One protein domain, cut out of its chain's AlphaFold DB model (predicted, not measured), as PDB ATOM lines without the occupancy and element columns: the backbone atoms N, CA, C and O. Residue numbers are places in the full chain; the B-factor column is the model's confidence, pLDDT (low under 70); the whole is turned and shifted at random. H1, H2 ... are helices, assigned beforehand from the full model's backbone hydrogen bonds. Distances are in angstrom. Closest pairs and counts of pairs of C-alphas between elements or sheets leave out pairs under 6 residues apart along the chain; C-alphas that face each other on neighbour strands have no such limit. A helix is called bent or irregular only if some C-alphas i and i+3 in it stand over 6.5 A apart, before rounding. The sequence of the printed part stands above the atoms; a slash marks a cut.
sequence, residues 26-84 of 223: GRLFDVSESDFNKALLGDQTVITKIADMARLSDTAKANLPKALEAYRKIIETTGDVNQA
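Overview. This is residues 26 to 84 of the 223 residues of an uncharacterized protein of Nostoc sp. KVJ20 (UniProt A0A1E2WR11). One long bent helix, H3, makes nearly the whole length of a rod, and a small hook of two short helices, H1 and H2, sits at its beginning. H2 makes a corner with the first arm, H3a, and residues 54 to 84 of H3 stick out free of the rest. The printed part has 59 residues with three named helices, in the order H1, H2, H3, and no named strand; the class is all helix. The whole is extended, with a radius of gyration of the C-alphas of 19.3 A and spans of 63 by 20 by 12 A.

Arrangement. H3, residues 44 to 84, was assigned as one helix by its hydrogen bonds but is bent: C-alphas 62 and 65 are 7.2 A apart. Its arms, H3a, residues 44 to 62, and H3b, residues 65 to 84, stand at a steep tilt of 38 degrees. H2, residues 33 to 40, touches H3a at residues 46 to 47 alone, about perpendicular at 77 degrees; the closest C-alphas, of Ala 39 and Ile 47, are 5.1 A apart. H1, residues 26 to 29, is close to H2 but not clearly touching, the closest C-alphas, of Gly 26 and Glu 33, being 7.5 A apart. H1 is apart from H3a and H3b, and H2 is apart from H3b. In H2, H3a and H3b every O i to N i+4 pair is within hydrogen-bond range; H1 is too short for such a pair, and its one O i to N i+3 pair is not within range.

Along the chain. H3a begins at C-alpha 44 (277.369, 173.883, 283.319) and is 26.9 A long. H3b is 28.0 A long and ends at C-alpha 84 (313.036, 218.856, 294.469). H2 measures 10.6 A, and H1, 5.7 A, begins at C-alpha 26 (295.903, 175.681, 278.388).

Size, cuts and confidence. The two C-alphas farthest apart, of Leu 41 and Ala 84, are 62.9 A apart. The printed part has no cut, and both links, H1 to H2 and H2 to H3, are tight. The mean pLDDT of the printed part is 75.6; residues 28, 64, 67, 70 to 71 and 74 are under 70.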
ATOM      1  N   GLY A  26     296.122 176.087 276.999       73.56
ATOM      2  CA  GLY A  26     295.903 175.681 278.388       73.56
ATOM      3  C   GLY A  26     296.940 176.251 279.359       73.56
ATOM      4  O   GLY A  26     296.588 176.635 280.465       73.56
ATOM      5  N   ARG A  27     298.211 176.361 278.951       76.38
ATOM      6  CA  ARG A  27     299.281 176.892 279.818       76.38
ATOM      7  C   ARG A  27     299.233 178.409 279.982       76.38
ATOM      8  O   ARG A  27     299.588 178.906 281.042       76.38
ATOM      9  N   LEU A  28     298.870 179.132 278.924       69.94
ATOM     10  CA  LEU A  28     298.931 180.595 278.897       69.94
ATOM     11  C   LEU A  28     297.635 181.253 279.370       69.94
ATOM     12  O   LEU A  28     297.689 182.337 279.941       69.94
ATOM     13  N   PHE A  29     296.487 180.616 279.131       76.38
ATOM     14  CA  PHE A  29     295.175 181.223 279.375       76.38
ATOM     15  C   PHE A  29     294.301 180.428 280.349       76.38
ATOM     16  O   PHE A  29     293.173 180.835 280.605       76.38
ATOM     17  N   ASP A  30     294.794 179.300 280.874       76.88
ATOM     18  CA  ASP A  30     294.047 178.376 281.747       76.88
ATOM     19  C   ASP A  30     292.712 177.881 281.142       76.88
ATOM     20  O   ASP A  30     291.768 177.494 281.843       76.88
ATOM     21  N   VAL A  31     292.635 177.878 279.803       77.44
ATOM     22  CA  VAL A  31     291.504 177.356 279.025       77.44
ATOM     23  C   VAL A  31     292.021 176.254 278.117       77.44
ATOM     24  O   VAL A  31     292.844 176.502 277.237       77.44
ATOM     25  N   SER A  32     291.567 175.021 278.326       80.56
ATOM     26  CA  SER A  32     291.968 173.891 277.488       80.56
ATOM     27  C   SER A  32     290.952 173.615 276.376       80.56
ATOM     28  O   SER A  32     289.780 173.981 276.455       80.56
ATOM     29  N   GLU A  33     291.381 172.904 275.334       77.75
ATOM     30  CA  GLU A  33     290.475 172.409 274.290       77.75
ATOM     31  C   GLU A  33     289.381 171.491 274.869       77.75
ATOM     32  O   GLU A  33     288.237 171.498 274.410       77.75
ATOM     33  N   SER A  34     289.712 170.718 275.911       80.00
ATOM     34  CA  SER A  34     288.741 169.877 276.611       80.00
ATOM     35  C   SER A  34     287.647 170.717 277.265       80.00
ATOM     36  O   SER A  34     286.477 170.348 277.180       80.00
ATOM     37  N   ASP A  35     288.012 171.851 277.864       77.12
ATOM     38  CA  ASP A  35     287.061 172.764 278.496       77.12
ATOM     39  C   ASP A  35     286.158 173.428 277.454       77.12
ATOM     40  O   ASP A  35     284.941 173.476 277.622       77.12
ATOM     41  N   PHE A  36     286.724 173.839 276.319       78.56
ATOM     42  CA  PHE A  36     285.948 174.377 275.203       78.56
ATOM     43  C   PHE A  36     284.911 173.371 274.675       78.56
ATOM     44  O   PHE A  36     283.734 173.698 274.521       78.56
ATOM     45  N   ASN A  37     285.313 172.112 274.476       78.88
ATOM     46  CA  ASN A  37     284.407 171.059 274.013       78.88
ATOM     47  C   ASN A  37     283.326 170.714 275.053       78.88
ATOM     48  O   ASN A  37     282.167 170.517 274.689       78.88
ATOM     49  N   LYS A  38     283.665 170.671 276.349       78.62
ATOM     50  CA  LYS A  38     282.684 170.461 277.431       78.62
ATOM     51  C   LYS A  38     281.680 171.609 277.516       78.62
ATOM     52  O   LYS A  38     280.486 171.359 277.667       78.62
ATOM     53  N   ALA A  39     282.142 172.847 277.349       77.44
ATOM     54  CA  ALA A  39     281.275 174.017 277.319       77.44
ATOM     55  C   ALA A  39     280.306 173.982 276.124       77.44
ATOM     56  O   ALA A  39     279.112 174.215 276.302       77.44
ATOM     57  N   LEU A  40     280.778 173.603 274.930       77.12
ATOM     58  CA  LEU A  40     279.927 173.418 273.743       77.12
ATOM     59  C   LEU A  40     278.857 172.334 273.931       77.12
ATOM     60  O   LEU A  40     277.752 172.456 273.407       77.12
ATOM     61  N   LEU A  41     279.170 171.284 274.691       78.56
ATOM     62  CA  LEU A  41     278.244 170.192 275.001       78.56
ATOM     63  C   LEU A  41     277.286 170.511 276.164       78.56
ATOM     64  O   LEU A  41     276.463 169.668 276.527       78.56
ATOM     65  N   GLY A  42     277.349 171.721 276.725       71.56
ATOM     66  CA  GLY A  42     276.426 172.176 277.763       71.56
ATOM     67  C   GLY A  42     276.833 171.811 279.193       71.56
ATOM     68  O   GLY A  42     275.968 171.800 280.072       71.56
ATOM     69  N   ASP A  43     278.109 171.499 279.451       79.44
ATOM     70  CA  ASP A  43     278.608 171.286 280.815       79.44
ATOM     71  C   ASP A  43     278.565 172.601 281.602       79.44
ATOM     72  O   ASP A  43     279.379 173.506 281.408       79.44
ATOM     73  N   GLN A  44     277.595 172.692 282.511       75.44
ATOM     74  CA  GLN A  44     277.369 173.883 283.319       75.44
ATOM     75  C   GLN A  44     278.606 174.297 284.114       75.44
ATOM     76  O   GLN A  44     278.851 175.486 284.223       75.44
ATOM     77  N   THR A  45     279.415 173.367 284.627       78.19
ATOM     78  CA  THR A  45     280.559 173.721 285.487       78.19
ATOM     79  C   THR A  45     281.645 174.477 284.722       78.19
ATOM     80  O   THR A  45     282.166 175.489 285.194       78.19
ATOM     81  N   VAL A  46     281.931 174.029 283.501       76.19
ATOM     82  CA  VAL A  46     282.943 174.630 282.631       76.19
ATOM     83  C   VAL A  46     282.438 175.936 282.018       76.19
ATOM     84  O   VAL A  46     283.197 176.900 281.917       76.19
ATOM     85  N   ILE A  47     281.147 176.005 281.677       73.94
ATOM     86  CA  ILE A  47     280.508 177.239 281.200       73.94
ATOM     87  C   ILE A  47     280.615 178.344 282.255       73.94
ATOM     88  O   ILE A  47     280.995 179.464 281.912       73.94
ATOM     89  N   THR A  48     280.340 178.047 283.530       77.81
ATOM     90  CA  THR A  48     280.457 179.045 284.606       77.81
ATOM     91  C   THR A  48     281.901 179.511 284.775       77.81
ATOM     92  O   THR A  48     282.136 180.714 284.821       77.81
ATOM     93  N   LYS A  49     282.883 178.589 284.758       80.56
ATOM     94  CA  LYS A  49     284.317 178.935 284.832       80.56
ATOM     95  C   LYS A  49     284.716 179.923 283.727       80.56
ATOM     96  O   LYS A  49     285.325 180.952 284.008       80.56
ATOM     97  N   ILE A  50     284.355 179.627 282.476       77.38
ATOM     98  CA  ILE A  50     284.691 180.473 281.320       77.38
ATOM     99  C   ILE A  50     283.976 181.832 281.405       77.38
ATOM    100  O   ILE A  50     284.586 182.861 281.116       77.38
ATOM    101  N   ALA A  51     282.711 181.861 281.834       77.19
ATOM    102  CA  ALA A  51     281.946 183.099 281.985       77.19
ATOM    103  C   ALA A  51     282.504 184.010 283.096       77.19
ATOM    104  O   ALA A  51     282.590 185.226 282.906       77.19
ATOM    105  N   ASP A  52     282.922 183.442 284.227       79.75
ATOM    106  CA  ASP A  52     283.531 184.195 285.327       79.75
ATOM    107  C   ASP A  52     284.915 184.732 284.940       79.75
ATOM    108  O   ASP A  52     285.225 185.893 285.203       79.75
ATOM    109  N   MET A  53     285.717 183.941 284.220       74.69
ATOM    110  CA  MET A  53     286.984 184.397 283.637       74.69
ATOM    111  C   MET A  53     286.796 185.519 282.609       74.69
ATOM    112  O   MET A  53     287.598 186.455 282.574       74.69
ATOM    113  N   ALA A  54     285.742 185.464 281.790       74.06
ATOM    114  CA  ALA A  54     285.415 186.534 280.852       74.06
ATOM    115  C   ALA A  54     285.047 187.831 281.593       74.06
ATOM    116  O   ALA A  54     285.614 188.881 281.306       74.06
ATOM    117  N   ARG A  55     284.200 187.752 282.630       78.62
ATOM    118  CA  ARG A  55     283.856 188.905 283.485       78.62
ATOM    119  C   ARG A  55     285.068 189.482 284.220       78.62
ATOM    120  O   ARG A  55     285.210 190.702 284.322       78.62
ATOM    121  N   LEU A  56     285.957 188.623 284.718       76.19
ATOM    122  CA  LEU A  56     287.218 189.043 285.331       76.19
ATOM    123  C   LEU A  56     288.120 189.740 284.304       76.19
ATOM    124  O   LEU A  56     288.719 190.766 284.604       76.19
ATOM    125  N   SER A  57     288.168 189.235 283.072       73.06
ATOM    126  CA  SER A  57     288.943 189.845 281.987       73.06
ATOM    127  C   SER A  57     288.378 191.202 281.563       73.06
ATOM    128  O   SER A  57     289.148 192.138 281.355       73.06
ATOM    129  N   ASP A  58     287.054 191.355 281.493       77.75
ATOM    130  CA  ASP A  58     286.398 192.627 281.163       77.75
ATOM    131  C   ASP A  58     286.618 193.683 282.252       77.75
ATOM    132  O   ASP A  58     286.958 194.833 281.963       77.75
ATOM    133  N   THR A  59     286.495 193.287 283.521       75.00
ATOM    134  CA  THR A  59     286.775 194.173 284.663       75.00
ATOM    135  C   THR A  59     288.256 194.536 284.752       75.00
ATOM    136  O   THR A  59     288.585 195.703 284.980       75.00
ATOM    137  N   ALA A  60     289.159 193.585 284.507       70.62
ATOM    138  CA  ALA A  60     290.589 193.850 284.416       70.62
ATOM    139  C   ALA A  60     290.893 194.821 283.268       70.62
ATOM    140  O   ALA A  60     291.553 195.829 283.490       70.62
ATOM    141  N   LYS A  61     290.348 194.593 282.069       75.56
ATOM    142  CA  LYS A  61     290.550 195.451 280.891       75.56
ATOM    143  C   LYS A  61     290.040 196.878 281.104       75.56
ATOM    144  O   LYS A  61     290.697 197.823 280.676       75.56
ATOM    145  N   ALA A  62     288.909 197.047 281.790       78.00
ATOM    146  CA  ALA A  62     288.356 198.362 282.107       78.00
ATOM    147  C   ALA A  62     289.206 199.147 283.128       78.00
ATOM    148  O   ALA A  62     289.269 200.378 283.066       78.00
ATOM    149  N   ASN A  63     289.864 198.449 284.058       71.06
ATOM    150  CA  ASN A  63     290.618 199.066 285.153       71.06
ATOM    151  C   ASN A  63     292.129 199.163 284.897       71.06
ATOM    152  O   ASN A  63     292.780 200.028 285.480       71.06
ATOM    153  N   LEU A  64     292.682 198.332 284.008       69.75
ATOM    154  CA  LEU A  64     294.106 198.296 283.669       69.75
ATOM    155  C   LEU A  64     294.681 199.677 283.298       69.75
ATOM    156  O   LEU A  64     295.677 200.060 283.912       69.75
ATOM    157  N   PRO A  65     294.089 200.460 282.367       79.81
ATOM    158  CA  PRO A  65     294.658 201.756 281.999       79.81
ATOM    159  C   PRO A  65     294.650 202.743 283.173       79.81
ATOM    160  O   PRO A  65     295.648 203.418 283.398       79.81
ATOM    161  N   LYS A  66     293.579 202.761 283.979       73.25
ATOM    162  CA  LYS A  66     293.456 203.641 285.154       73.25
ATOM    163  C   LYS A  66     294.476 203.296 286.238       73.25
ATOM    164  O   LYS A  66     295.073 204.189 286.829       73.25
ATOM    165  N   ALA A  67     294.682 202.005 286.496       58.88
ATOM    166  CA  ALA A  67     295.680 201.548 287.452       58.88
ATOM    167  C   ALA A  67     297.094 201.902 286.972       58.88
ATOM    168  O   ALA A  67     297.876 202.463 287.734       58.88
ATOM    169  N   LEU A  68     297.411 201.637 285.703       72.50
ATOM    170  CA  LEU A  68     298.730 201.913 285.132       72.50
ATOM    171  C   LEU A  68     299.041 203.418 285.131       72.50
ATOM    172  O   LEU A  68     300.141 203.811 285.512       72.50
ATOM    173  N   GLU A  69     298.065 204.260 284.791       78.75
ATOM    174  CA  GLU A  69     298.183 205.720 284.869       78.75
ATOM    175  C   GLU A  69     298.381 206.209 286.313       78.75
ATOM    176  O   GLU A  69     299.269 207.022 286.570       78.75
ATOM    177  N   ALA A  70     297.629 205.670 287.279       63.00
ATOM    178  CA  ALA A  70     297.791 206.010 288.692       63.00
ATOM    179  C   ALA A  70     299.180 205.624 289.226       63.00
ATOM    180  O   ALA A  70     299.831 206.434 289.884       63.00
ATOM    181  N   TYR A  71     299.669 204.421 288.908       64.38
ATOM    182  CA  TYR A  71     301.014 203.986 289.292       64.38
ATOM    183  C   TYR A  71     302.104 204.813 288.611       64.38
ATOM    184  O   TYR A  71     303.066 205.199 289.274       64.38
ATOM    185  N   ARG A  72     301.949 205.135 287.321       78.44
ATOM    186  CA  ARG A  72     302.873 206.029 286.612       78.44
ATOM    187  C   ARG A  72     302.941 207.390 287.300       78.44
ATOM    188  O   ARG A  72     304.032 207.836 287.627       78.44
ATOM    189  N   LYS A  73     301.787 207.986 287.614       77.12
ATOM    190  CA  LYS A  73     301.708 209.263 288.326       77.12
ATOM    191  C   LYS A  73     302.382 209.197 289.695       77.12
ATOM    192  O   LYS A  73     303.107 210.118 290.047       77.12
ATOM    193  N   ILE A  74     302.183 208.123 290.462       64.56
ATOM    194  CA  ILE A  74     302.852 207.933 291.761       64.56
ATOM    195  C   ILE A  74     304.375 207.875 291.586       64.56
ATOM    196  O   ILE A  74     305.090 208.548 292.326       64.56
ATOM    197  N   ILE A  75     304.870 207.105 290.614       70.62
ATOM    198  CA  ILE A  75     306.309 206.952 290.351       70.62
ATOM    199  C   ILE A  75     306.926 208.283 289.903       70.62
ATOM    200  O   ILE A  75     307.936 208.693 290.470       70.62
ATOM    201  N   GLU A  76     306.304 208.970 288.944       80.38
ATOM    202  CA  GLU A  76     306.748 210.280 288.448       80.38
ATOM    203  C   GLU A  76     306.756 211.314 289.576       80.38
ATOM    204  O   GLU A  76     307.794 211.902 289.861       80.38
ATOM    205  N   THR A  77     305.653 211.436 290.324       76.50
ATOM    206  CA  THR A  77     305.558 212.391 291.442       76.50
ATOM    207  C   THR A  77     306.598 212.094 292.523       76.50
ATOM    208  O   THR A  77     307.174 213.009 293.098       76.50
ATOM    209  N   THR A  78     306.868 210.817 292.812       73.94
ATOM    210  CA  THR A  78     307.898 210.439 293.792       73.94
ATOM    211  C   THR A  78     309.298 210.812 293.299       73.94
ATOM    212  O   THR A  78     310.112 211.295 294.086       73.94
ATOM    213  N   GLY A  79     309.578 210.621 292.006       78.56
ATOM    214  CA  GLY A  79     310.816 211.073 291.370       78.56
ATOM    215  C   GLY A  79     310.989 212.590 291.465       78.56
ATOM    216  O   GLY A  79     312.005 213.053 291.984       78.56
ATOM    217  N   ASP A  80     309.964 213.342 291.066       81.56
ATOM    218  CA  ASP A  80     309.954 214.808 291.081       81.56
ATOM    219  C   ASP A  80     310.134 215.369 292.498       81.56
ATOM    220  O   ASP A  80     310.932 216.279 292.721       81.56
ATOM    221  N   VAL A  81     309.442 214.793 293.489       72.75
ATOM    222  CA  VAL A  81     309.564 215.192 294.900       72.75
ATOM    223  C   VAL A  81     310.983 214.955 295.412       72.75
ATOM    224  O   VAL A  81     311.559 215.833 296.055       72.75
ATOM    225  N   ASN A  82     311.577 213.799 295.117       75.06
ATOM    226  CA  ASN A  82     312.943 213.501 295.545       75.06
ATOM    227  C   ASN A  82     313.970 214.424 294.874       75.06
ATOM    228  O   ASN A  82     314.915 214.866 295.531       75.06
ATOM    229  N   GLN A  83     313.770 214.757 293.597       83.75
ATOM    230  CA  GLN A  83     314.613 215.717 292.894       83.75
ATOM    231  C   GLN A  83     314.491 217.124 293.498       83.75
ATOM    232  O   GLN A  83     315.508 217.751 293.790       83.75
ATOM    233  N   ALA A  84     313.271 217.578 293.801       77.00
ATOM    234  CA  ALA A  84     313.036 218.856 294.469       77.00
ATOM    235  C   ALA A  84     313.689 218.919 295.863       77.00
ATOM    236  O   ALA A  84     314.280 219.936 296.228       77.00
TER     237      ALA A  84